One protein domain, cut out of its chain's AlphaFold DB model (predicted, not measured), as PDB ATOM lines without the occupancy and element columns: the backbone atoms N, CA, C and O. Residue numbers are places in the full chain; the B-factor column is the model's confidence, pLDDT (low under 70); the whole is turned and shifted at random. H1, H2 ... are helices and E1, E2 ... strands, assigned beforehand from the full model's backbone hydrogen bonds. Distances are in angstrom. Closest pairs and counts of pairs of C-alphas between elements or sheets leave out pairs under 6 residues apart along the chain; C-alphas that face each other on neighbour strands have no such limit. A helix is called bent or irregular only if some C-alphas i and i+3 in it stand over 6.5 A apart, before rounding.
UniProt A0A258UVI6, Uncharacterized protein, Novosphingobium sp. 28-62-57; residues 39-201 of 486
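This is residues 39 to 201 of the 486 residues of an uncharacterized protein of Novosphingobium sp. 28-62-57 (UniProt A0A258UVI6). A small three-stranded sheet, E3 E2 E7, is covered on one face by the helix H4; H2 packs on H4 at a slant, farther from the sheet, and a second small sheet, E4 E5 E6, lies beyond the bare face. H1 turns off at one end of H2; E1 and H3 make the far end of the long axis, and the short helices H5 and H6 lie toward the other. The printed part has 163 residues, with six named helices and seven named strands in the order H1 H2 E1 H3 H4 E2 E3 E4 E5 E6 E7 H5 H6. Both sheets are antiparallel and the class is mixed, helices and strands. The whole is compact, with a radius of gyration of the C-alphas of 17.5 A and spans of 51 by 40 by 36 A.

In the first sheet E2, residues 105 to 109, is the inner strand, and E3, residues 131 to 135, and E7, residues 175 to 178, are the edge strands. E2 and E3 form an antiparallel hairpin at 151 degrees, with N 106 and O 134 within hydrogen-bond range at 2.8 A. E2 and E7 are antiparallel at 157 degrees, with N 107 and O 176 2.8 A apart. H4, residues 89 to 101, is on this sheet, making two layers, a helix over one face of a sheet. Its height over the sheet is 8.1 A; it lies over E3 and E2 and runs along the strands, at 13 degrees to E3 on the local plane. The closest C-alphas of H4 and E3 are those of Ala 96 and Val 133, 6.3 A apart. H2, residues 49 to 62, touches H4 at a steep tilt of 44 degrees, opposite ways; their closest C-alphas, of Pro 59 and Lys 94, are 5.3 A apart. H1, residues 39 to 47, and H2 touch only at the corner, about perpendicular at 90 degrees, with residues 51 to 52 of H2 alone; the C-alphas of Tyr 45 and Lys 52 come closest, at 5.4 A. H3, residues 74 to 87, is close to H4 but not clearly touching, with the C-alphas of Glu 84 and Arg 90 7.4 A apart. E1, residues 67 to 70, pairs with no named strand; its closest C-alpha to H3 is that of Trp 69, 6.3 A from that of Ala 77. E4, residues 139 to 141, E5, residues 159 to 163, and E6, residues 166 to 170, form a meander, each strand the antiparallel neighbour of the one before. In the hairpin of E4 and E5, N 160 and O 140 are 2.7 A apart; in that of E5 and E6, N 161 and O 168 are 2.8 A apart. E3 and E4 meet only through their link, as do E6 and E7. H6, residues 194 to 198, only grazes the second sheet, with residues 194 to 197. H5, residues 183 to 187, is close to H6 but not clearly touching; the C-alphas of Ser 185 and Ala 196 are 5.6 A apart. Every O i to N i+4 pair is within hydrogen-bond range in H1, H3, H4, H5 and H6, and 8 of 10 are in H2.

E2 measures 13.3 A, E3 13.4 A, E5 12.5 A and E6 12.9 A from first to last C-alpha. H4 is 18.3 A long, H3 20.1 A, H1 11.6 A and H2 20.5 A. H2 is only just irregular: C-alphas 55 and 58 are 6.7 A apart. H1 begins at C-alpha 39, (128.883, -57.073, 2.309). E2 begins at C-alpha 105, (128.809, -48.319, -11.152), and H6 ends at C-alpha 198, (137.126, -49.442, -9.927).

The two C-alphas farthest apart are those of Glu 75 and Ala 190, 51.9 A. The printed part has no cut. The links E2 to E3, residues 110 to 130, and E4 to E5, residues 142 to 158, are long. Residues 46 to 51, of which 49 to 51 belong to H2, and residues 70 to 76, of which 74 to 76 belong to H3, stand free. The mean pLDDT of the printed part is 89.6; residues 188 to 192 are under 70.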
ATOM      1  N   HIS A  39     129.726 -56.960   1.119       91.25
ATOM      2  CA  HIS A  39     128.883 -57.073   2.309       91.25
ATOM      3  C   HIS A  39     129.157 -55.961   3.322       91.25
ATOM      4  O   HIS A  39     128.215 -55.423   3.895       91.25
ATOM      5  N   GLU A  40     130.420 -55.579   3.512       91.31
ATOM      6  CA  GLU A  40     130.792 -54.493   4.425       91.31
ATOM      7  C   GLU A  40     130.291 -53.141   3.930       91.31
ATOM      8  O   GLU A  40     129.739 -52.376   4.717       91.31
ATOM      9  N   ILE A  41     130.405 -52.867   2.629       92.00
ATOM     10  CA  ILE A  41     129.882 -51.634   2.028       92.00
ATOM     11  C   ILE A  41     128.354 -51.587   2.155       92.00
ATOM     12  O   ILE A  41     127.799 -50.566   2.567       92.00
ATOM     13  N   ALA A  42     127.665 -52.694   1.864       92.06
ATOM     14  CA  ALA A  42     126.212 -52.777   1.993       92.06
ATOM     15  C   ALA A  42     125.742 -52.613   3.450       92.06
ATOM     16  O   ALA A  42     124.773 -51.892   3.707       92.06
ATOM     17  N   ALA A  43     126.436 -53.232   4.410       92.38
ATOM     18  CA  ALA A  43     126.142 -53.104   5.835       92.38
ATOM     19  C   ALA A  43     126.409 -51.681   6.344       92.38
ATOM     20  O   ALA A  43     125.571 -51.116   7.040       92.38
ATOM     21  N   ALA A  44     127.523 -51.062   5.945       91.88
ATOM     22  CA  ALA A  44     127.853 -49.692   6.323       91.88
ATOM     23  C   ALA A  44     126.827 -48.686   5.769       91.88
ATOM     24  O   ALA A  44     126.312 -47.843   6.505       91.88
ATOM     25  N   TYR A  45     126.469 -48.814   4.488       92.56
ATOM     26  CA  TYR A  45     125.519 -47.918   3.827       92.56
ATOM     27  C   TYR A  45     124.082 -48.056   4.351       92.56
ATOM     28  O   TYR A  45     123.346 -47.069   4.408       92.56
ATOM     29  N   SER A  46     123.662 -49.268   4.725       90.69
ATOM     30  CA  SER A  46     122.326 -49.504   5.288       90.69
ATOM     31  C   SER A  46     122.248 -49.242   6.795       90.69
ATOM     32  O   SER A  46     121.199 -48.813   7.273       90.69
ATOM     33  N   GLY A  47     123.342 -49.462   7.529       88.62
ATOM     34  CA  GLY A  47     123.402 -49.351   8.985       88.62
ATOM     35  C   GLY A  47     123.600 -47.929   9.509       88.62
ATOM     36  O   GLY A  47     123.028 -47.590  10.542       88.62
ATOM     37  N   SER A  48     124.359 -47.077   8.806       89.94
ATOM     38  CA  SER A  48     124.601 -45.691   9.235       89.94
ATOM     39  C   SER A  48     123.848 -44.681   8.370       89.94
ATOM     40  O   SER A  48     124.102 -44.510   7.172       89.94
ATOM     41  N   GLY A  49     122.937 -43.935   9.002       89.94
ATOM     42  CA  GLY A  49     122.214 -42.841   8.351       89.94
ATOM     43  C   GLY A  49     123.129 -41.694   7.905       89.94
ATOM     44  O   GLY A  49     122.807 -41.002   6.936       89.94
ATOM     45  N   LEU A  50     124.276 -41.507   8.572       90.62
ATOM     46  CA  LEU A  50     125.252 -40.475   8.227       90.62
ATOM     47  C   LEU A  50     126.001 -40.842   6.940       90.62
ATOM     48  O   LEU A  50     126.029 -40.029   6.016       90.62
ATOM     49  N   LEU A  51     126.483 -42.086   6.819       92.94
ATOM     50  CA  LEU A  51     127.078 -42.591   5.572       92.94
ATOM     51  C   LEU A  51     126.107 -42.486   4.399       92.94
ATOM     52  O   LEU A  51     126.471 -42.005   3.325       92.94
ATOM     53  N   LYS A  52     124.845 -42.870   4.609       92.88
ATOM     54  CA  LYS A  52     123.821 -42.775   3.566       92.88
ATOM     55  C   LYS A  52     123.654 -41.343   3.053       92.88
ATOM     56  O   LYS A  52     123.582 -41.139   1.843       92.88
ATOM     57  N   LYS A  53     123.635 -40.347   3.945       92.94
ATOM     58  CA  LYS A  53     123.570 -38.928   3.561       92.94
ATOM     59  C   LYS A  53     124.809 -38.483   2.785       92.94
ATOM     60  O   LYS A  53     124.651 -37.872   1.732       92.94
ATOM     61  N   ILE A  54     126.007 -38.819   3.267       94.31
ATOM     62  CA  ILE A  54     127.277 -38.434   2.627       94.31
ATOM     63  C   ILE A  54     127.328 -38.911   1.172       94.31
ATOM     64  O   ILE A  54     127.727 -38.161   0.285       94.31
ATOM     65  N   ILE A  55     126.868 -40.136   0.912       94.62
ATOM     66  CA  ILE A  55     126.884 -40.710  -0.434       94.62
ATOM     67  C   ILE A  55     125.747 -40.174  -1.318       94.62
ATOM     68  O   ILE A  55     125.947 -40.018  -2.518       94.62
ATOM     69  N   GLN A  56     124.566 -39.875  -0.767       94.12
ATOM     70  CA  GLN A  56     123.392 -39.480  -1.566       94.12
ATOM     71  C   GLN A  56     123.301 -37.985  -1.891       94.12
ATOM     72  O   GLN A  56     122.717 -37.636  -2.919       94.12
ATOM     73  N   ILE A  57     123.826 -37.109  -1.029       94.44
ATOM     74  CA  ILE A  57     123.711 -35.653  -1.204       94.44
ATOM     75  C   ILE A  57     124.413 -35.170  -2.490       94.44
ATOM     76  O   ILE A  57     123.744 -34.509  -3.285       94.44
ATOM     77  N   PRO A  58     125.694 -35.509  -2.762       93.94
ATOM     78  CA  PRO A  58     126.366 -35.011  -3.959       93.94
ATOM     79  C   PRO A  58     125.696 -35.452  -5.274       93.94
ATOM     80  O   PRO A  58     125.384 -34.576  -6.077       93.94
ATOM     81  N   PRO A  59     125.380 -36.747  -5.500       94.81
ATOM     82  CA  PRO A  59     124.685 -37.182  -6.712       94.81
ATOM     83  C   PRO A  59     123.334 -36.501  -6.917       94.81
ATOM     84  O   PRO A  59     122.972 -36.186  -8.046       94.81
ATOM     85  N   LEU A  60     122.575 -36.274  -5.838       94.62
ATOM     86  CA  LEU A  60     121.291 -35.583  -5.921       94.62
ATOM     87  C   LEU A  60     121.468 -34.144  -6.408       94.62
ATOM     88  O   LEU A  60     120.724 -33.718  -7.289       94.62
ATOM     89  N   ASP A  61     122.447 -33.426  -5.860       92.88
ATOM     90  CA  ASP A  61     122.717 -32.035  -6.217       92.88
ATOM     91  C   ASP A  61     123.266 -31.904  -7.641       92.88
ATOM     92  O   ASP A  61     122.863 -30.997  -8.364       92.88
ATOM     93  N   MET A  62     124.097 -32.854  -8.083       93.19
ATOM     94  CA  MET A  62     124.619 -32.902  -9.454       93.19
ATOM     95  C   MET A  62     123.515 -33.063 -10.504       93.19
ATOM     96  O   MET A  62     123.636 -32.536 -11.605       93.19
ATOM     97  N   VAL A  63     122.435 -33.787 -10.196       93.81
ATOM     98  CA  VAL A  63     121.356 -34.028 -11.166       93.81
ATOM     99  C   VAL A  63     120.131 -33.142 -10.949       93.81
ATOM    100  O   VAL A  63     119.123 -33.338 -11.626       93.81
ATOM    101  N   ARG A  64     120.134 -32.222  -9.974       90.94
ATOM    102  CA  ARG A  64     118.927 -31.471  -9.581       90.94
ATOM    103  C   ARG A  64     118.505 -30.415 -10.605       90.94
ATOM    104  O   ARG A  64     117.316 -30.319 -10.891       90.94
ATOM    105  N   GLU A  65     119.446 -29.671 -11.163       87.38
ATOM    106  CA  GLU A  65     119.139 -28.714 -12.238       87.38
ATOM    107  C   GLU A  65     119.293 -29.361 -13.622       87.38
ATOM    108  O   GLU A  65     118.593 -28.994 -14.556       87.38
ATOM    109  N   TRP A  66     120.089 -30.438 -13.709       91.19
ATOM    110  CA  TRP A  66     120.387 -31.171 -14.945       91.19
ATOM    111  C   TRP A  66     121.155 -30.298 -15.952       91.19
ATOM    112  O   TRP A  66     122.060 -29.566 -15.547       91.19
ATOM    113  N   ARG A  67     120.878 -30.447 -17.246       90.56
ATOM    114  CA  ARG A  67     121.603 -29.804 -18.342       90.56
ATOM    115  C   ARG A  67     120.655 -29.151 -19.335       90.56
ATOM    116  O   ARG A  67     119.564 -29.667 -19.570       90.56
ATOM    117  N   ASP A  68     121.152 -28.092 -19.953       90.75
ATOM    118  CA  ASP A  68     120.523 -27.374 -21.049       90.75
ATOM    119  C   ASP A  68     121.314 -27.617 -22.336       90.75
ATOM    120  O   ASP A  68     122.549 -27.587 -22.350       90.75
ATOM    121  N   TRP A  69     120.593 -27.876 -23.424       90.25
ATOM    122  CA  TRP A  69     121.176 -28.124 -24.738       90.25
ATOM    123  C   TRP A  69     121.378 -26.814 -25.502       90.25
ATOM    124  O   TRP A  69     120.535 -25.921 -25.473       90.25
ATOM    125  N   SER A  70     122.492 -26.716 -26.219       87.81
ATOM    126  CA  SER A  70     122.871 -25.573 -27.045       87.81
ATOM    127  C   SER A  70     123.406 -26.036 -28.403       87.81
ATOM    128  O   SER A  70     123.824 -27.184 -28.571       87.81
ATOM    129  N   GLY A  71     123.357 -25.149 -29.402       84.25
ATOM    130  CA  GLY A  71     123.746 -25.480 -30.781       84.25
ATOM    131  C   GLY A  71     122.704 -26.295 -31.559       84.25
ATOM    132  O   GLY A  71     123.023 -26.818 -32.626       84.25
ATOM    133  N   LEU A  72     121.475 -26.379 -31.043       87.00
ATOM    134  CA  LEU A  72     120.333 -27.081 -31.629       87.00
ATOM    135  C   LEU A  72     119.146 -26.136 -31.816       87.00
ATOM    136  O   LEU A  72     119.028 -25.135 -31.113       87.00
ATOM    137  N   GLU A  73     118.258 -26.480 -32.744       87.88
ATOM    138  CA  GLU A  73     116.940 -25.843 -32.843       87.88
ATOM    139  C   GLU A  73     116.050 -26.276 -31.665       87.88
ATOM    140  O   GLU A  73     116.151 -27.411 -31.191       87.88
ATOM    141  N   ASP A  74     115.132 -25.407 -31.229       86.00
ATOM    142  CA  ASP A  74     114.248 -25.662 -30.078       86.00
ATOM    143  C   ASP A  74     113.457 -26.978 -30.213       86.00
ATOM    144  O   ASP A  74     113.293 -27.724 -29.246       86.00
ATOM    145  N   GLU A  75     113.002 -27.305 -31.428       89.12
ATOM    146  CA  GLU A  75     112.286 -28.556 -31.716       89.12
ATOM    147  C   GLU A  75     113.180 -29.792 -31.534       89.12
ATOM    148  O   GLU A  75     112.744 -30.815 -31.007       89.12
ATOM    149  N   GLN A  76     114.453 -29.696 -31.924       89.44
ATOM    150  CA  GLN A  76     115.423 -30.784 -31.787       89.44
ATOM    151  C   GLN A  76     115.794 -31.002 -30.318       89.44
ATOM    152  O   GLN A  76     115.841 -32.144 -29.855       89.44
ATOM    153  N   ALA A  77     115.996 -29.917 -29.567       89.69
ATOM    154  CA  ALA A  77     116.239 -29.979 -28.129       89.69
ATOM    155  C   ALA A  77     115.057 -30.625 -27.381       89.69
ATOM    156  O   ALA A  77     115.267 -31.457 -26.495       89.69
ATOM    157  N   ALA A  78     113.816 -30.318 -27.779       91.44
ATOM    158  CA  ALA A  78     112.621 -30.941 -27.210       91.44
ATOM    159  C   ALA A  78     112.564 -32.461 -27.463       91.44
ATOM    160  O   ALA A  78     112.243 -33.223 -26.550       91.44
ATOM    161  N   LEU A  79     112.940 -32.923 -28.662       92.94
ATOM    162  CA  LEU A  79     113.011 -34.357 -28.972       92.94
ATOM    163  C   LEU A  79     114.054 -35.089 -28.121       92.94
ATOM    164  O   LEU A  79     113.806 -36.209 -27.667       92.94
ATOM    165  N   ILE A  80     115.211 -34.467 -27.884       92.69
ATOM    166  CA  ILE A  80     116.252 -35.034 -27.016       92.69
ATOM    167  C   ILE A  80     115.753 -35.116 -25.575       92.69
ATOM    168  O   ILE A  80     115.913 -36.154 -24.934       92.69
ATOM    169  N   TRP A  81     115.089 -34.070 -25.080       92.12
ATOM    170  CA  TRP A  81     114.491 -34.073 -23.746       92.12
ATOM    171  C   TRP A  81     113.483 -35.219 -23.572       92.12
ATOM    172  O   TRP A  81     113.496 -35.926 -22.557       92.12
ATOM    173  N   ASP A  82     112.604 -35.426 -24.552       93.69
ATOM    174  CA  ASP A  82     111.615 -36.503 -24.513       93.69
ATOM    175  C   ASP A  82     112.272 -37.888 -24.507       93.69
ATOM    176  O   ASP A  82     111.827 -38.784 -23.780       93.69
ATOM    177  N   GLU A  83     113.365 -38.061 -25.251       93.25
ATOM    178  CA  GLU A  83     114.132 -39.307 -25.273       93.25
ATOM    179  C   GLU A  83     114.887 -39.549 -23.951       93.25
ATOM    180  O   GLU A  83     114.834 -40.655 -23.400       93.25
ATOM    181  N   GLU A  84     115.502 -38.515 -23.366       93.62
ATOM    182  CA  GLU A  84     116.121 -38.580 -22.033       93.62
ATOM    183  C   GLU A  84     115.103 -38.979 -20.961       93.62
ATOM    184  O   GLU A  84     115.383 -39.819 -20.093       93.62
ATOM    185  N   LYS A  85     113.899 -38.398 -21.035       93.88
ATOM    186  CA  LYS A  85     112.789 -38.698 -20.131       93.88
ATOM    187  C   LYS A  85     112.277 -40.120 -20.332       93.88
ATOM    188  O   LYS A  85     112.071 -40.822 -19.344       93.88
ATOM    189  N   ARG A  86     112.118 -40.576 -21.582       94.75
ATOM    190  CA  ARG A  86     111.721 -41.956 -21.911       94.75
ATOM    191  C   ARG A  86     112.693 -42.968 -21.312       94.75
ATOM    192  O   ARG A  86     112.269 -43.988 -20.773       94.75
ATOM    193  N   LEU A  87     113.993 -42.695 -21.409       93.56
ATOM    194  CA  LEU A  87     115.035 -43.578 -20.891       93.56
ATOM    195  C   LEU A  87     115.261 -43.431 -19.382       93.56
ATOM    196  O   LEU A  87     115.959 -44.269 -18.802       93.56
ATOM    197  N   GLY A  88     114.669 -42.420 -18.741       94.31
ATOM    198  CA  GLY A  88     114.874 -42.116 -17.327       94.31
ATOM    199  C   GLY A  88     116.334 -41.788 -17.018       94.31
ATOM    200  O   GLY A  88     116.834 -42.159 -15.953       94.31
ATOM    201  N   LEU A  89     117.045 -41.157 -17.963       94.12
ATOM    202  CA  LEU A  89     118.499 -40.992 -17.889       94.12
ATOM    203  C   LEU A  89     118.916 -40.263 -16.610       94.12
ATOM    204  O   LEU A  89     119.841 -40.693 -15.930       94.12
ATOM    205  N   ARG A  90     118.189 -39.209 -16.243       94.62
ATOM    206  CA  ARG A  90     118.465 -38.396 -15.058       94.62
ATOM    207  C   ARG A  90     118.436 -39.191 -13.750       94.62
ATOM    208  O   ARG A  90     119.329 -39.059 -12.913       94.62
ATOM    209  N   GLU A  91     117.437 -40.053 -13.576       94.94
ATOM    210  CA  GLU A  91     117.326 -40.918 -12.394       94.94
ATOM    211  C   GLU A  91     118.422 -41.988 -12.378       94.94
ATOM    212  O   GLU A  91     119.005 -42.283 -11.331       94.94
ATOM    213  N   LYS A  92     118.748 -42.532 -13.553       96.00
ATOM    214  CA  LYS A  92     119.806 -43.531 -13.721       96.00
ATOM    215  C   LYS A  92     121.194 -42.945 -13.491       96.00
ATOM    216  O   LYS A  92     122.002 -43.596 -12.839       96.00
ATOM    217  N   ALA A  93     121.449 -41.717 -13.937       95.56
ATOM    218  CA  ALA A  93     122.684 -40.981 -13.676       95.56
ATOM    219  C   ALA A  93     122.876 -40.750 -12.181       95.56
ATOM    220  O   ALA A  93     123.926 -41.089 -11.644       95.56
ATOM    221  N   LYS A  94     121.829 -40.313 -11.469       96.19
ATOM    222  CA  LYS A  94     121.868 -40.216 -10.003       96.19
ATOM    223  C   LYS A  94     122.223 -41.556  -9.351       96.19
ATOM    224  O   LYS A  94     123.025 -41.596  -8.415       96.19
ATOM    225  N   LEU A  95     121.606 -42.649  -9.802       96.06
ATOM    226  CA  LEU A  95     121.863 -43.980  -9.251       96.06
ATOM    227  C   LEU A  95     123.299 -44.443  -9.537       96.06
ATOM    228  O   LEU A  95     123.959 -44.938  -8.626       96.06
ATOM    229  N   ALA A  96     123.799 -44.246 -10.756       95.88
ATOM    230  CA  ALA A  96     125.169 -44.578 -11.136       95.88
ATOM    231  C   ALA A  96     126.199 -43.760 -10.346       95.88
ATOM    232  O   ALA A  96     127.157 -44.329  -9.833       95.88
ATOM    233  N   GLU A  97     125.957 -42.465 -10.138       95.25
ATOM    234  CA  GLU A  97     126.792 -41.611  -9.283       95.25
ATOM    235  C   GLU A  97     126.739 -42.017  -7.802       95.25
ATOM    236  O   GLU A  97     127.742 -41.991  -7.090       95.25
ATOM    237  N   THR A  98     125.581 -42.481  -7.323       95.75
ATOM    238  CA  THR A  98     125.475 -43.068  -5.976       95.75
ATOM    239  C   THR A  98     126.336 -44.331  -5.873       95.75
ATOM    240  O   THR A  98     127.060 -44.511  -4.893       95.75
ATOM    241  N   LEU A  99     126.308 -45.191  -6.898       94.94
ATOM    242  CA  LEU A  99     127.154 -46.385  -6.969       94.94
ATOM    243  C   LEU A  99     128.642 -46.034  -7.094       94.94
ATOM    244  O   LEU A  99     129.453 -46.718  -6.476       94.94
ATOM    245  N   ARG A 100     129.004 -44.949  -7.796       94.50
ATOM    246  CA  ARG A 100     130.371 -44.398  -7.824       94.50
ATOM    247  C   ARG A 100     130.875 -44.143  -6.403       94.50
ATOM    248  O   ARG A 100     131.941 -44.622  -6.027       94.50
ATOM    249  N   GLY A 101     130.060 -43.495  -5.566       92.50
ATOM    250  CA  GLY A 101     130.371 -43.275  -4.148       92.50
ATOM    251  C   GLY A 101     130.508 -44.563  -3.318       92.50
ATOM    252  O   GLY A 101     131.286 -44.597  -2.364       92.50
ATOM    253  N   LEU A 102     129.805 -45.633  -3.703       92.38
ATOM    254  CA  LEU A 102     129.884 -46.967  -3.086       92.38
ATOM    255  C   LEU A 102     131.003 -47.851  -3.665       92.38
ATOM    256  O   LEU A 102     131.133 -49.004  -3.267       92.38
ATOM    257  N   GLY A 103     131.819 -47.319  -4.577       87.56
ATOM    258  CA  GLY A 103     132.997 -47.993  -5.117       87.56
ATOM    259  C   GLY A 103     132.945 -48.282  -6.610       87.56
ATOM    260  O   GLY A 103     133.925 -48.799  -7.124       87.56
ATOM    261  N   GLY A 104     131.851 -47.987  -7.309       91.25
ATOM    262  CA  GLY A 104     131.782 -48.077  -8.766       91.25
ATOM    263  C   GLY A 104     130.428 -48.541  -9.295       91.25
ATOM    264  O   GLY A 104     129.797 -49.458  -8.755       91.25
ATOM    265  N   GLY A 105     129.996 -47.927 -10.392       93.75
ATOM    266  CA  GLY A 105     128.809 -48.319 -11.152       93.75
ATOM    267  C   GLY A 105     129.054 -48.221 -12.652       93.75
ATOM    268  O   GLY A 105     130.078 -47.706 -13.089       93.75
ATOM    269  N   ALA A 106     128.124 -48.710 -13.462       95.44
ATOM    270  CA  ALA A 106     128.191 -48.537 -14.906       95.44
ATOM    271  C   ALA A 106     126.811 -48.462 -15.550       95.44
ATOM    272  O   ALA A 106     125.830 -49.003 -15.032       95.44
ATOM    273  N   PHE A 107     126.763 -47.836 -16.722       96.75
ATOM    274  CA  PHE A 107     125.674 -48.004 -17.668       96.75
ATOM    275  C   PHE A 107     125.992 -49.118 -18.650       96.75
ATOM    276  O   PHE A 107     127.071 -49.144 -19.232       96.75
ATOM    277  N   VAL A 108     125.018 -49.992 -18.871       94.62
ATOM    278  CA  VAL A 108     125.002 -50.960 -19.968       94.62
ATOM    279  C   VAL A 108     123.982 -50.484 -20.994       94.62
ATOM    280  O   VAL A 108     122.798 -50.324 -20.673       94.62
ATOM    281  N   LEU A 109     124.453 -50.227 -22.214       94.50
ATOM    282  CA  LEU A 109     123.658 -49.654 -23.296       94.50
ATOM    283  C   LEU A 109     123.025 -50.748 -24.165       94.50
ATOM    284  O   LEU A 109     123.711 -51.611 -24.714       94.50
ATOM    285  N   GLY A 110     121.706 -50.676 -24.336       92.50
ATOM    286  CA  GLY A 110     120.935 -51.532 -25.236       92.50
ATOM    287  C   GLY A 110     120.968 -51.023 -26.674       92.50
ATOM    288  O   GLY A 110     119.965 -50.505 -27.158       92.50
ATOM    289  N   LEU A 111     122.124 -51.138 -27.327       92.69
ATOM    290  CA  LEU A 111     122.339 -50.747 -28.727       92.69
ATOM    291  C   LEU A 111     122.103 -51.932 -29.684       92.69
ATOM    292  O   LEU A 111     122.264 -53.082 -29.263       92.69
ATOM    293  N   PRO A 112     121.784 -51.697 -30.972       88.56
ATOM    294  CA  PRO A 112     121.589 -52.779 -31.935       88.56
ATOM    295  C   PRO A 112     122.871 -53.607 -32.139       88.56
ATOM    296  O   PRO A 112     123.986 -53.125 -31.920       88.56
ATOM    297  N   GLY A 113     122.708 -54.870 -32.539       88.69
ATOM    298  CA  GLY A 113     123.799 -55.842 -32.695       88.69
ATOM    299  C   GLY A 113     124.038 -56.719 -31.462       88.69
ATOM    300  O   GLY A 113     123.279 -56.676 -30.489       88.69
ATOM    301  N   LEU A 114     125.086 -57.544 -31.514       88.69
ATOM    302  CA  LEU A 114     125.438 -58.441 -30.414       88.69
ATOM    303  C   LEU A 114     126.177 -57.674 -29.299       88.69
ATOM    304  O   LEU A 114     127.047 -56.855 -29.592       88.69
ATOM    305  N   PRO A 115     125.906 -57.951 -28.010       88.88
ATOM    306  CA  PRO A 115     126.584 -57.269 -26.902       88.88
ATOM    307  C   PRO A 115     128.106 -57.456 -26.867       88.88
ATOM    308  O   PRO A 115     128.806 -56.586 -26.358       88.88
ATOM    309  N   SER A 116     128.620 -58.558 -27.421       90.62
ATOM    310  CA  SER A 116     130.055 -58.849 -27.521       90.62
ATOM    311  C   SER A 116     130.776 -58.048 -28.607       90.62
ATOM    312  O   SER A 116     132.001 -58.033 -28.627       90.62
ATOM    313  N   GLU A 117     130.037 -57.415 -29.515       91.94
ATOM    314  CA  GLU A 117     130.592 -56.636 -30.620       91.94
ATOM    315  C   GLU A 117     130.640 -55.144 -30.268       91.94
ATOM    316  O   GLU A 117     129.856 -54.677 -29.427       91.94
ATOM    317  N   PRO A 118     131.518 -54.364 -30.923       90.75
ATOM    318  CA  PRO A 118     131.525 -52.919 -30.782       90.75
ATOM    319  C   PRO A 118     130.134 -52.300 -30.969       90.75
ATOM    320  O   PRO A 118     129.304 -52.763 -31.757       90.75
ATOM    321  N   ALA A 119     129.855 -51.249 -30.202       90.44
ATOM    322  CA  ALA A 119     128.729 -50.370 -30.458       90.44
ATOM    323  C   ALA A 119     128.811 -49.814 -31.897       90.44
ATOM    324  O   ALA A 119     129.892 -49.383 -32.306       90.44
ATOM    325  N   PRO A 120     127.705 -49.821 -32.660       90.44
ATOM    326  CA  PRO A 120     127.687 -49.264 -34.009       90.44
ATOM    327  C   PRO A 120     127.916 -47.750 -33.965       90.44
ATOM    328  O   PRO A 120     127.433 -47.084 -33.053       90.44
ATOM    329  N   GLU A 121     128.621 -47.200 -34.956       87.12
ATOM    330  CA  GLU A 121     128.898 -45.755 -35.036       87.12
ATOM    331  C   GLU A 121     127.616 -44.930 -35.205       87.12
ATOM    332  O   GLU A 121     127.461 -43.867 -34.598       87.12
ATOM    333  N   THR A 122     126.675 -45.453 -35.995       87.81
ATOM    334  CA  THR A 122     125.389 -44.814 -36.271       87.81
ATOM    335  C   THR A 122     124.216 -45.670 -35.823       87.81
ATOM    336  O   THR A 122     124.182 -46.870 -36.113       87.81
ATOM    337  N   ILE A 123     123.219 -45.052 -35.193       90.38
ATOM    338  CA  ILE A 123     121.964 -45.715 -34.823       90.38
ATOM    339  C   ILE A 123     120.749 -44.999 -35.410       90.38
ATOM    340  O   ILE A 123     120.757 -43.787 -35.613       90.38
ATOM    341  N   SER A 124     119.688 -45.762 -35.676       90.00
ATOM    342  CA  SER A 124     118.405 -45.206 -36.104       90.00
ATOM    343  C   SER A 124     117.696 -44.491 -34.955       90.00
ATOM    344  O   SER A 124     118.030 -44.672 -33.780       90.00
ATOM    345  N   GLN A 125     116.637 -43.751 -35.286       90.62
ATOM    346  CA  GLN A 125     115.742 -43.190 -34.279       90.62
ATOM    347  C   GLN A 125     115.211 -44.309 -33.365       90.62
ATOM    348  O   GLN A 125     114.860 -45.393 -33.842       90.62
ATOM    349  N   ARG A 126     115.193 -44.060 -32.051       89.38
ATOM    350  CA  ARG A 126     114.920 -45.050 -30.992       89.38
ATOM    351  C   ARG A 126     115.849 -46.271 -30.990       89.38
ATOM    352  O   ARG A 126     115.491 -47.316 -30.449       89.38
ATOM    353  N   GLY A 127     117.043 -46.152 -31.568       87.69
ATOM    354  CA  GLY A 127     118.047 -47.212 -31.586       87.69
ATOM    355  C   GLY A 127     118.624 -47.531 -30.203       87.69
ATOM    356  O   GLY A 127     119.056 -48.660 -29.975       87.69
ATOM    357  N   LEU A 128     118.595 -46.582 -29.258       92.25
ATOM    358  CA  LEU A 128     118.948 -46.837 -27.863       92.25
ATOM    359  C   LEU A 128     117.726 -47.403 -27.128       92.25
ATOM    360  O   LEU A 128     116.881 -46.670 -26.604       92.25
ATOM    361  N   ALA A 129     117.614 -48.730 -27.095       91.50
ATOM    362  CA  ALA A 129     116.442 -49.404 -26.541       91.50
ATOM    363  C   ALA A 129     116.312 -49.167 -25.028       91.50
ATOM    364  O   ALA A 129     115.233 -48.828 -24.531       91.50
ATOM    365  N   TYR A 130     117.423 -49.320 -24.304       92.38
ATOM    366  CA  TYR A 130     117.486 -49.169 -22.855       92.38
ATOM    367  C   TYR A 130     118.870 -48.719 -22.380       92.38
ATOM    368  O   TYR A 130     119.884 -48.899 -23.049       92.38
ATOM    369  N   VAL A 131     118.890 -48.184 -21.164       94.94
ATOM    370  CA  VAL A 131     120.097 -47.881 -20.389       94.94
ATOM    371  C   VAL A 131     119.912 -48.552 -19.039       94.94
ATOM    372  O   VAL A 131     118.985 -48.190 -18.315       94.94
ATOM    373  N   ASN A 132     120.730 -49.546 -18.708       94.69
ATOM    374  CA  ASN A 132     120.629 -50.260 -17.435       94.69
ATOM    375  C   ASN A 132     121.783 -49.869 -16.521       94.69
ATOM    376  O   ASN A 132     122.928 -49.818 -16.958       94.69
ATOM    377  N   VAL A 133     121.477 -49.614 -15.251       95.81
ATOM    378  CA  VAL A 133     122.491 -49.308 -14.242       95.81
ATOM    379  C   VAL A 133     122.912 -50.601 -13.565       95.81
ATOM    380  O   VAL A 133     122.072 -51.332 -13.039       95.81
ATOM    381  N   VAL A 134     124.210 -50.876 -13.564       94.19
ATOM    382  CA  VAL A 134     124.803 -52.038 -12.903       94.19
ATOM    383  C   VAL A 134     125.861 -51.589 -11.900       94.19
ATOM    384  O   VAL A 134     126.474 -50.534 -12.051       94.19
ATOM    385  N   SER A 135     126.058 -52.373 -10.844       92.75
ATOM    386  CA  SER A 135     127.126 -52.144  -9.869       92.75
ATOM    387  C   SER A 135     128.444 -52.745 -10.360       92.75
ATOM    388  O   SER A 135     128.446 -53.632 -11.219       92.75
ATOM    389  N   ARG A 136     129.566 -52.329  -9.760       90.50
ATOM    390  CA  ARG A 136     130.886 -52.922 -10.031       90.50
ATOM    391  C   ARG A 136     130.950 -54.443  -9.864       90.50
ATOM    392  O   ARG A 136     131.762 -55.078 -10.513       90.50
ATOM    393  N   TRP A 137     130.110 -55.039  -9.013       89.75
ATOM    394  CA  TRP A 137     130.132 -56.487  -8.745       89.75
ATOM    395  C   TRP A 137     129.419 -57.315  -9.812       89.75
ATOM    396  O   TRP A 137     129.611 -58.525  -9.875       89.75
ATOM    397  N   HIS A 138     128.607 -56.685 -10.663       90.31
ATOM    398  CA  HIS A 138     128.009 -57.365 -11.811       90.31
ATOM    399  C   HIS A 138     128.962 -57.439 -13.007       90.31
ATOM    400  O   HIS A 138     128.704 -58.219 -13.920       90.31
ATOM    401  N   LEU A 139     130.035 -56.639 -13.009       91.38
ATOM    402  CA  LEU A 139     130.976 -56.502 -14.114       91.38
ATOM    403  C   LEU A 139     132.384 -56.918 -13.686       91.38
ATOM    404  O   LEU A 139     132.975 -56.359 -12.768       91.38
ATOM    405  N   SER A 140     132.946 -57.875 -14.408       91.44
ATOM    406  CA  SER A 140     134.319 -58.348 -14.222       91.44
ATOM    407  C   SER A 140     135.076 -58.293 -15.542       91.44
ATOM    408  O   SER A 140     134.456 -58.264 -16.603       91.44
ATOM    409  N   PHE A 141     136.402 -58.264 -15.502       91.56
ATOM    410  CA  PHE A 141     137.228 -58.369 -16.702       91.56
ATOM    411  C   PHE A 141     138.436 -59.267 -16.447       91.56
ATOM    412  O   PHE A 141     138.840 -59.485 -15.305       91.56
ATOM    413  N   THR A 142     139.010 -59.803 -17.525       87.44
ATOM    414  CA  THR A 142     140.224 -60.633 -17.453       87.44
ATOM    415  C   THR A 142     141.483 -59.830 -17.762       87.44
ATOM    416  O   THR A 142     142.495 -60.010 -17.093       87.44
ATOM    417  N   VAL A 143     141.428 -58.947 -18.763       88.62
ATOM    418  CA  VAL A 143     142.596 -58.220 -19.280       88.62
ATOM    419  C   VAL A 143     142.249 -56.742 -19.450       88.62
ATOM    420  O   VAL A 143     141.183 -56.407 -19.975       88.62
ATOM    421  N   LEU A 144     143.157 -55.880 -18.994       89.44
ATOM    422  CA  LEU A 144     143.146 -54.446 -19.273       89.44
ATOM    423  C   LEU A 144     144.008 -54.158 -20.497       89.44
ATOM    424  O   LEU A 144     144.996 -54.845 -20.743       89.44
ATOM    425  N   GLN A 145     143.640 -53.121 -21.232       88.00
ATOM    426  CA  GLN A 145     144.446 -52.581 -22.311       88.00
ATOM    427  C   GLN A 145     145.643 -51.828 -21.694       88.00
ATOM    428  O   GLN A 145     145.475 -50.783 -21.065       88.00
ATOM    429  N   ASP A 146     146.839 -52.407 -21.807       85.56
ATOM    430  CA  ASP A 146     148.080 -51.968 -21.147       85.56
ATOM    431  C   ASP A 146     149.081 -51.278 -22.093       85.56
ATOM    432  O   ASP A 146     150.122 -50.781 -21.663       85.56
ATOM    433  N   ASP A 147     148.762 -51.202 -23.379       87.75
ATOM    434  CA  ASP A 147     149.547 -50.498 -24.387       87.75
ATOM    435  C   ASP A 147     149.164 -49.008 -24.416       87.75
ATOM    436  O   ASP A 147     148.133 -48.614 -24.960       87.75
ATOM    437  N   ALA A 148     150.018 -48.159 -23.844       87.12
ATOM    438  CA  ALA A 148     149.799 -46.714 -23.770       87.12
ATOM    439  C   ALA A 148     149.752 -46.004 -25.141       87.12
ATOM    440  O   ALA A 148     149.435 -44.816 -25.197       87.12
ATOM    441  N   THR A 149     150.078 -46.693 -26.242       90.50
ATOM    442  CA  THR A 149     150.005 -46.129 -27.599       90.50
ATOM    443  C   THR A 149     148.619 -46.251 -28.235       90.50
ATOM    444  O   THR A 149     148.345 -45.576 -29.230       90.50
ATOM    445  N   GLN A 150     147.732 -47.074 -27.667       83.56
ATOM    446  CA  GLN A 150     146.385 -47.294 -28.189       83.56
ATOM    447  C   GLN A 150     145.337 -46.445 -27.453       83.56
ATOM    448  O   GLN A 150     145.458 -46.195 -26.251       83.56
ATOM    449  N   PRO A 151     144.264 -46.013 -28.145       82.00
ATOM    450  CA  PRO A 151     143.101 -45.449 -27.476       82.00
ATOM    451  C   PRO A 151     142.485 -46.476 -26.515       82.00
ATOM    452  O   PRO A 151     142.209 -47.605 -26.914       82.00
ATOM    453  N   GLY A 152     142.227 -46.069 -25.269       80.81
ATOM    454  CA  GLY A 152     141.620 -46.938 -24.253       80.81
ATOM    455  C   GLY A 152     142.572 -47.463 -23.176       80.81
ATOM    456  O   GLY A 152     142.227 -48.433 -22.508       80.81
ATOM    457  N   TYR A 153     143.727 -46.822 -22.966       85.94
ATOM    458  CA  TYR A 153     144.668 -47.215 -21.911       85.94
ATOM    459  C   TYR A 153     144.009 -47.314 -20.535       85.94
ATOM    460  O   TYR A 153     143.389 -46.367 -20.044       85.94
ATOM    461  N   GLY A 154     144.163 -48.481 -19.909       85.19
ATOM    462  CA  GLY A 154     143.584 -48.800 -18.610       85.19
ATOM    463  C   GLY A 154     142.103 -49.187 -18.642       85.19
ATOM    464  O   GLY A 154     141.537 -49.400 -17.570       85.19
ATOM    465  N   GLU A 155     141.474 -49.302 -19.815       88.75
ATOM    466  CA  GLU A 155     140.112 -49.828 -19.974       88.75
ATOM    467  C   GLU A 155     140.124 -51.354 -20.199       88.75
ATOM    468  O   GLU A 155     141.082 -51.908 -20.751       88.75
ATOM    469  N   PRO A 156     139.067 -52.081 -19.801       91.75
ATOM    470  CA  PRO A 156     138.958 -53.507 -20.086       91.75
ATOM    471  C   PRO A 156     138.780 -53.812 -21.567       91.75
ATOM    472  O   PRO A 156     137.960 -53.192 -22.241       91.75
ATOM    473  N   VAL A 157     139.472 -54.849 -22.048       91.94
ATOM    474  CA  VAL A 157     139.330 -55.324 -23.437       91.94
ATOM    475  C   VAL A 157     137.925 -55.878 -23.680       91.94
ATOM    476  O   VAL A 157     137.313 -55.607 -24.707       91.94
ATOM    477  N   MET A 158     137.401 -56.642 -22.720       92.69
ATOM    478  CA  MET A 158     136.041 -57.177 -22.724       92.69
ATOM    479  C   MET A 158     135.504 -57.232 -21.298       92.69
ATOM    480  O   MET A 158     136.201 -57.665 -20.376       92.69
ATOM    481  N   TRP A 159     134.243 -56.847 -21.135       94.06
ATOM    482  CA  TRP A 159     133.513 -57.025 -19.890       94.06
ATOM    483  C   TRP A 159     132.842 -58.387 -19.850       94.06
ATOM    484  O   TRP A 159     132.323 -58.880 -20.847       94.06
ATOM    485  N   GLN A 160     132.801 -58.964 -18.662       93.12
ATOM    486  CA  GLN A 160     132.098 -60.187 -18.340       93.12
ATOM    487  C   GLN A 160     131.024 -59.863 -17.310       93.12
ATOM    488  O   GLN A 160     131.324 -59.583 -16.143       93.12
ATOM    489  N   MET A 161     129.771 -59.891 -17.753       91.44
ATOM    490  CA  MET A 161     128.608 -59.660 -16.915       91.44
ATOM    491  C   MET A 161     128.024 -60.988 -16.444       91.44
ATOM    492  O   MET A 161     127.727 -61.869 -17.251       91.44
ATOM    493  N   GLN A 162     127.840 -61.132 -15.134       85.50
ATOM    494  CA  GLN A 162     127.148 -62.292 -14.576       85.50
ATOM    495  C   GLN A 162     125.637 -62.109 -14.741       85.50
ATOM    496  O   GLN A 162     125.069 -61.109 -14.299       85.50
ATOM    497  N   THR A 163     124.981 -63.073 -15.379       83.25
ATOM    498  CA  THR A 163     123.524 -63.111 -15.554       83.25
ATOM    499  C   THR A 163     122.966 -64.398 -14.954       83.25
ATOM    500  O   THR A 163     123.700 -65.358 -14.723       83.25
ATOM    501  N   ALA A 164     121.654 -64.455 -14.719       79.69
ATOM    502  CA  ALA A 164     121.010 -65.662 -14.192       79.69
ATOM    503  C   ALA A 164     121.187 -66.892 -15.107       79.69
ATOM    504  O   ALA A 164     121.125 -68.024 -14.638       79.69
ATOM    505  N   THR A 165     121.409 -66.674 -16.407       78.50
ATOM    506  CA  THR A 165     121.549 -67.723 -17.427       78.50
ATOM    507  C   THR A 165     123.004 -68.057 -17.763       78.50
ATOM    508  O   THR A 165     123.245 -68.918 -18.605       78.50
ATOM    509  N   GLY A 166     123.974 -67.392 -17.127       83.25
ATOM    510  CA  GLY A 166     125.404 -67.600 -17.354       83.25
ATOM    511  C   GLY A 166     126.189 -66.296 -17.470       83.25
ATOM    512  O   GLY A 166     125.707 -65.214 -17.134       83.25
ATOM    513  N   GLN A 167     127.416 -66.391 -17.967       86.94
ATOM    514  CA  GLN A 167     128.289 -65.239 -18.168       86.94
ATOM    515  C   GLN A 167     128.101 -64.676 -19.581       86.94
ATOM    516  O   GLN A 167     128.187 -65.411 -20.563       86.94
ATOM    517  N   GLN A 168     127.847 -63.374 -19.684       90.31
ATOM    518  CA  GLN A 168     127.702 -62.671 -20.953       90.31
ATOM    519  C   GLN A 168     128.888 -61.737 -21.182       90.31
ATOM    520  O   GLN A 168     129.211 -60.913 -20.326       90.31
ATOM    521  N   ASN A 169     129.503 -61.827 -22.359       92.88
ATOM    522  CA  ASN A 169     130.560 -60.906 -22.757       92.88
ATOM    523  C   ASN A 169     129.960 -59.626 -23.348       92.88
ATOM    524  O   ASN A 169     129.085 -59.691 -24.215       92.88
ATOM    525  N   VAL A 170     130.448 -58.475 -22.892       93.44
ATOM    526  CA  VAL A 170     130.004 -57.149 -23.329       93.44
ATOM    527  C   VAL A 170     131.213 -56.324 -23.764       93.44
ATOM    528  O   VAL A 170     132.208 -56.237 -23.048       93.44
ATOM    529  N   HIS A 171     131.137 -55.716 -24.943       94.12
ATOM    530  CA  HIS A 171     132.211 -54.876 -25.461       94.12
ATOM    531  C   HIS A 171     132.329 -53.560 -24.657       94.12
ATOM    532  O   HIS A 171     131.298 -52.969 -24.314       94.12
ATOM    533  N   PRO A 172     133.543 -53.039 -24.383       92.31
ATOM    534  CA  PRO A 172     133.756 -51.808 -23.611       92.31
ATOM    535  C   PRO A 172     133.045 -50.569 -24.165       92.31
ATOM    536  O   PRO A 172     132.630 -49.716 -23.391       92.31
ATOM    537  N   SER A 173     132.816 -50.465 -25.477       92.50
ATOM    538  CA  SER A 173     132.060 -49.330 -26.047       92.50
ATOM    539  C   SER A 173     130.564 -49.326 -25.706       92.50
ATOM    540  O   SER A 173     129.919 -48.289 -25.822       92.50
ATOM    541  N   ARG A 174     130.006 -50.448 -25.231       93.31
ATOM    542  CA  ARG A 174     128.607 -50.554 -24.769       93.31
ATOM    543  C   ARG A 174     128.463 -50.355 -23.257       93.31
ATOM    544  O   ARG A 174     127.345 -50.413 -22.739       93.31
ATOM    545  N   VAL A 175     129.579 -50.146 -22.557       94.69
ATOM    546  CA  VAL A 175     129.637 -49.972 -21.106       94.69
ATOM    547  C   VAL A 175     130.255 -48.617 -20.786       94.69
ATOM    548  O   VAL A 175     131.365 -48.309 -21.211       94.69
ATOM    549  N   ILE A 176     129.553 -47.802 -20.007       95.38
ATOM    550  CA  ILE A 176     130.080 -46.524 -19.514       95.38
ATOM    551  C   ILE A 176     130.315 -46.672 -18.023       95.38
ATOM    552  O   ILE A 176     129.368 -46.857 -17.262       95.38
ATOM    553  N   THR A 177     131.577 -46.624 -17.608       94.44
ATOM    554  CA  THR A 177     131.981 -46.832 -16.220       94.44
ATOM    555  C   THR A 177     131.991 -45.526 -15.430       94.44
ATOM    556  O   THR A 177     132.545 -44.512 -15.840       94.44
ATOM    557  N   PHE A 178     131.388 -45.579 -14.250       95.12
ATOM    558  CA  PHE A 178     131.408 -44.546 -13.225       95.12
ATOM    559  C   PHE A 178     132.399 -45.013 -12.161       95.12
ATOM    560  O   PHE A 178     132.024 -45.666 -11.181       95.12
ATOM    561  N   ARG A 179     133.685 -44.770 -12.426       91.88
ATOM    562  CA  ARG A 179     134.784 -45.192 -11.549       91.88
ATOM    563  C   ARG A 179     134.888 -44.288 -10.327       91.88
ATOM    564  O   ARG A 179     134.633 -43.084 -10.418       91.88
ATOM    565  N   ALA A 180     135.234 -44.895  -9.197       91.12
ATOM    566  CA  ALA A 180     135.571 -44.178  -7.979       91.12
ATOM    567  C   ALA A 180     137.019 -43.652  -8.061       91.12
ATOM    568  O   ALA A 180     137.602 -43.603  -9.145       91.12
ATOM    569  N   ASP A 181     137.595 -43.224  -6.938       88.19
ATOM    570  CA  ASP A 181     138.932 -42.627  -6.932       88.19
ATOM    571  C   ASP A 181     140.018 -43.691  -7.158       88.19
ATOM    572  O   ASP A 181     140.183 -44.619  -6.366       88.19
ATOM    573  N   THR A 182     140.762 -43.573  -8.256       84.75
ATOM    574  CA  THR A 182     141.838 -44.504  -8.628       84.75
ATOM    575  C   THR A 182     143.231 -43.983  -8.273       84.75
ATOM    576  O   THR A 182     144.219 -44.669  -8.536       84.75
ATOM    577  N   SER A 183     143.339 -42.804  -7.650       84.06
ATOM    578  CA  SER A 183     144.618 -42.128  -7.387       84.06
ATOM    579  C   SER A 183     145.574 -42.990  -6.560       84.06
ATOM    580  O   SER A 183     146.750 -43.114  -6.899       84.06
ATOM    581  N   ALA A 184     145.067 -43.657  -5.520       76.12
ATOM    582  CA  ALA A 184     145.865 -44.557  -4.689       76.12
ATOM    583  C   ALA A 184     146.412 -45.755  -5.489       76.12
ATOM    584  O   ALA A 184     147.597 -46.079  -5.385       76.12
ATOM    585  N   SER A 185     145.575 -46.361  -6.341       75.38
ATOM    586  CA  SER A 185     145.958 -47.488  -7.203       75.38
ATOM    587  C   SER A 185     147.052 -47.114  -8.207       75.38
ATOM    588  O   SER A 185     147.872 -47.964  -8.551       75.38
ATOM    589  N   LEU A 186     147.083 -45.857  -8.670       76.50
ATOM    590  CA  LEU A 186     148.105 -45.355  -9.595       76.50
ATOM    591  C   LEU A 186     149.465 -45.130  -8.918       76.50
ATOM    592  O   LEU A 186     150.496 -45.286  -9.567       76.50
ATOM    593  N   ILE A 187     149.483 -44.776  -7.628       79.00
ATOM    594  CA  ILE A 187     150.728 -44.579  -6.866       79.00
ATOM    595  C   ILE A 187     151.351 -45.925  -6.501       79.00
ATOM    596  O   ILE A 187     152.561 -46.121  -6.618       79.00
ATOM    597  N   THR A 188     150.547 -46.859  -5.997       68.94
ATOM    598  CA  THR A 188     151.016 -48.192  -5.619       68.94
ATOM    599  C   THR A 188     149.899 -49.204  -5.845       68.94
ATOM    600  O   THR A 188     148.820 -49.047  -5.272       68.94
ATOM    601  N   PRO A 189     150.147 -50.293  -6.596       63.88
ATOM    602  CA  PRO A 189     149.166 -51.348  -6.828       63.88
ATOM    603  C   PRO A 189     149.053 -52.266  -5.598       63.88
ATOM    604  O   PRO A 189     149.275 -53.471  -5.674       63.88
ATOM    605  N   ALA A 190     148.747 -51.695  -4.428       60.78
ATOM    606  CA  ALA A 190     148.498 -52.454  -3.200       60.78
ATOM    607  C   ALA A 190     147.210 -53.290  -3.313       60.78
ATOM    608  O   ALA A 190     147.081 -54.339  -2.686       60.78
ATOM    609  N   ILE A 191     146.269 -52.823  -4.138       65.38
ATOM    610  CA  ILE A 191     145.041 -53.511  -4.524       65.38
ATOM    611  C   ILE A 191     145.204 -53.906  -5.996       65.38
ATOM    612  O   ILE A 191     145.599 -53.079  -6.813       65.38
ATOM    613  N   THR A 192     144.925 -55.165  -6.336       68.81
ATOM    614  CA  THR A 192     145.126 -55.720  -7.687       68.81
ATOM    615  C   THR A 192     143.814 -56.186  -8.318       68.81
ATOM    616  O   THR A 192     142.879 -56.567  -7.616       68.81
ATOM    617  N   GLY A 193     143.759 -56.232  -9.650       77.62
ATOM    618  CA  GLY A 193     142.621 -56.779 -10.397       77.62
ATOM    619  C   GLY A 193     141.445 -55.805 -10.516       77.62
ATOM    620  O   GLY A 193     141.645 -54.600 -10.662       77.62
ATOM    621  N   ASN A 194     140.214 -56.327 -10.453       82.19
ATOM    622  CA  ASN A 194     138.990 -55.530 -10.615       82.19
ATOM    623  C   ASN A 194     138.928 -54.358  -9.623       82.19
ATOM    624  O   ASN A 194     138.504 -53.262  -9.985       82.19
ATOM    625  N   ASP A 195     139.380 -54.567  -8.386       83.00
ATOM    626  CA  ASP A 195     139.261 -53.552  -7.343       83.00
ATOM    627  C   ASP A 195     140.178 -52.348  -7.569       83.00
ATOM    628  O   ASP A 195     139.790 -51.223  -7.258       83.00
ATOM    629  N   ALA A 196     141.336 -52.571  -8.193       84.19
ATOM    630  CA  ALA A 196     142.263 -51.512  -8.572       84.19
ATOM    631  C   ALA A 196     141.669 -50.596  -9.650       84.19
ATOM    632  O   ALA A 196     141.818 -49.377  -9.576       84.19
ATOM    633  N   TYR A 197     140.974 -51.196 -10.626       88.00
ATOM    634  CA  TYR A 197     140.342 -50.485 -11.738       88.00
ATOM    635  C   TYR A 197     139.162 -49.624 -11.283       88.00
ATOM    636  O   TYR A 197     139.027 -48.482 -11.716       88.00
ATOM    637  N   TRP A 198     138.297 -50.168 -10.422       89.25
ATOM    638  CA  TRP A 198     137.126 -49.442  -9.927       89.25
ATOM    639  C   TRP A 198     137.489 -48.325  -8.948       89.25
ATOM    640  O   TRP A 198     136.753 -47.342  -8.864       89.25
ATOM    641  N   GLY A 199     138.616 -48.474  -8.250       87.75
ATOM    642  CA  GLY A 199     139.124 -47.501  -7.296       87.75
ATOM    643  C   GLY A 199     138.543 -47.657  -5.892       87.75
ATOM    644  O   GLY A 199     137.751 -48.564  -5.588       87.75
ATOM    645  N   GLU A 200     138.966 -46.746  -5.026       87.56
ATOM    646  CA  GLU A 200     138.524 -46.637  -3.648       87.56
ATOM    647  C   GLU A 200     137.166 -45.931  -3.568       87.56
ATOM    648  O   GLU A 200     136.943 -44.861  -4.134       87.56
ATOM    649  N   SER A 201     136.231 -46.539  -2.838       89.81
ATOM    650  CA  SER A 201     134.919 -45.942  -2.597       89.81
ATOM    651  C   SER A 201     135.022 -44.713  -1.692       89.81
ATOM    652  O   SER A 201     135.681 -44.769  -0.654       89.81
TER     653      SER A 201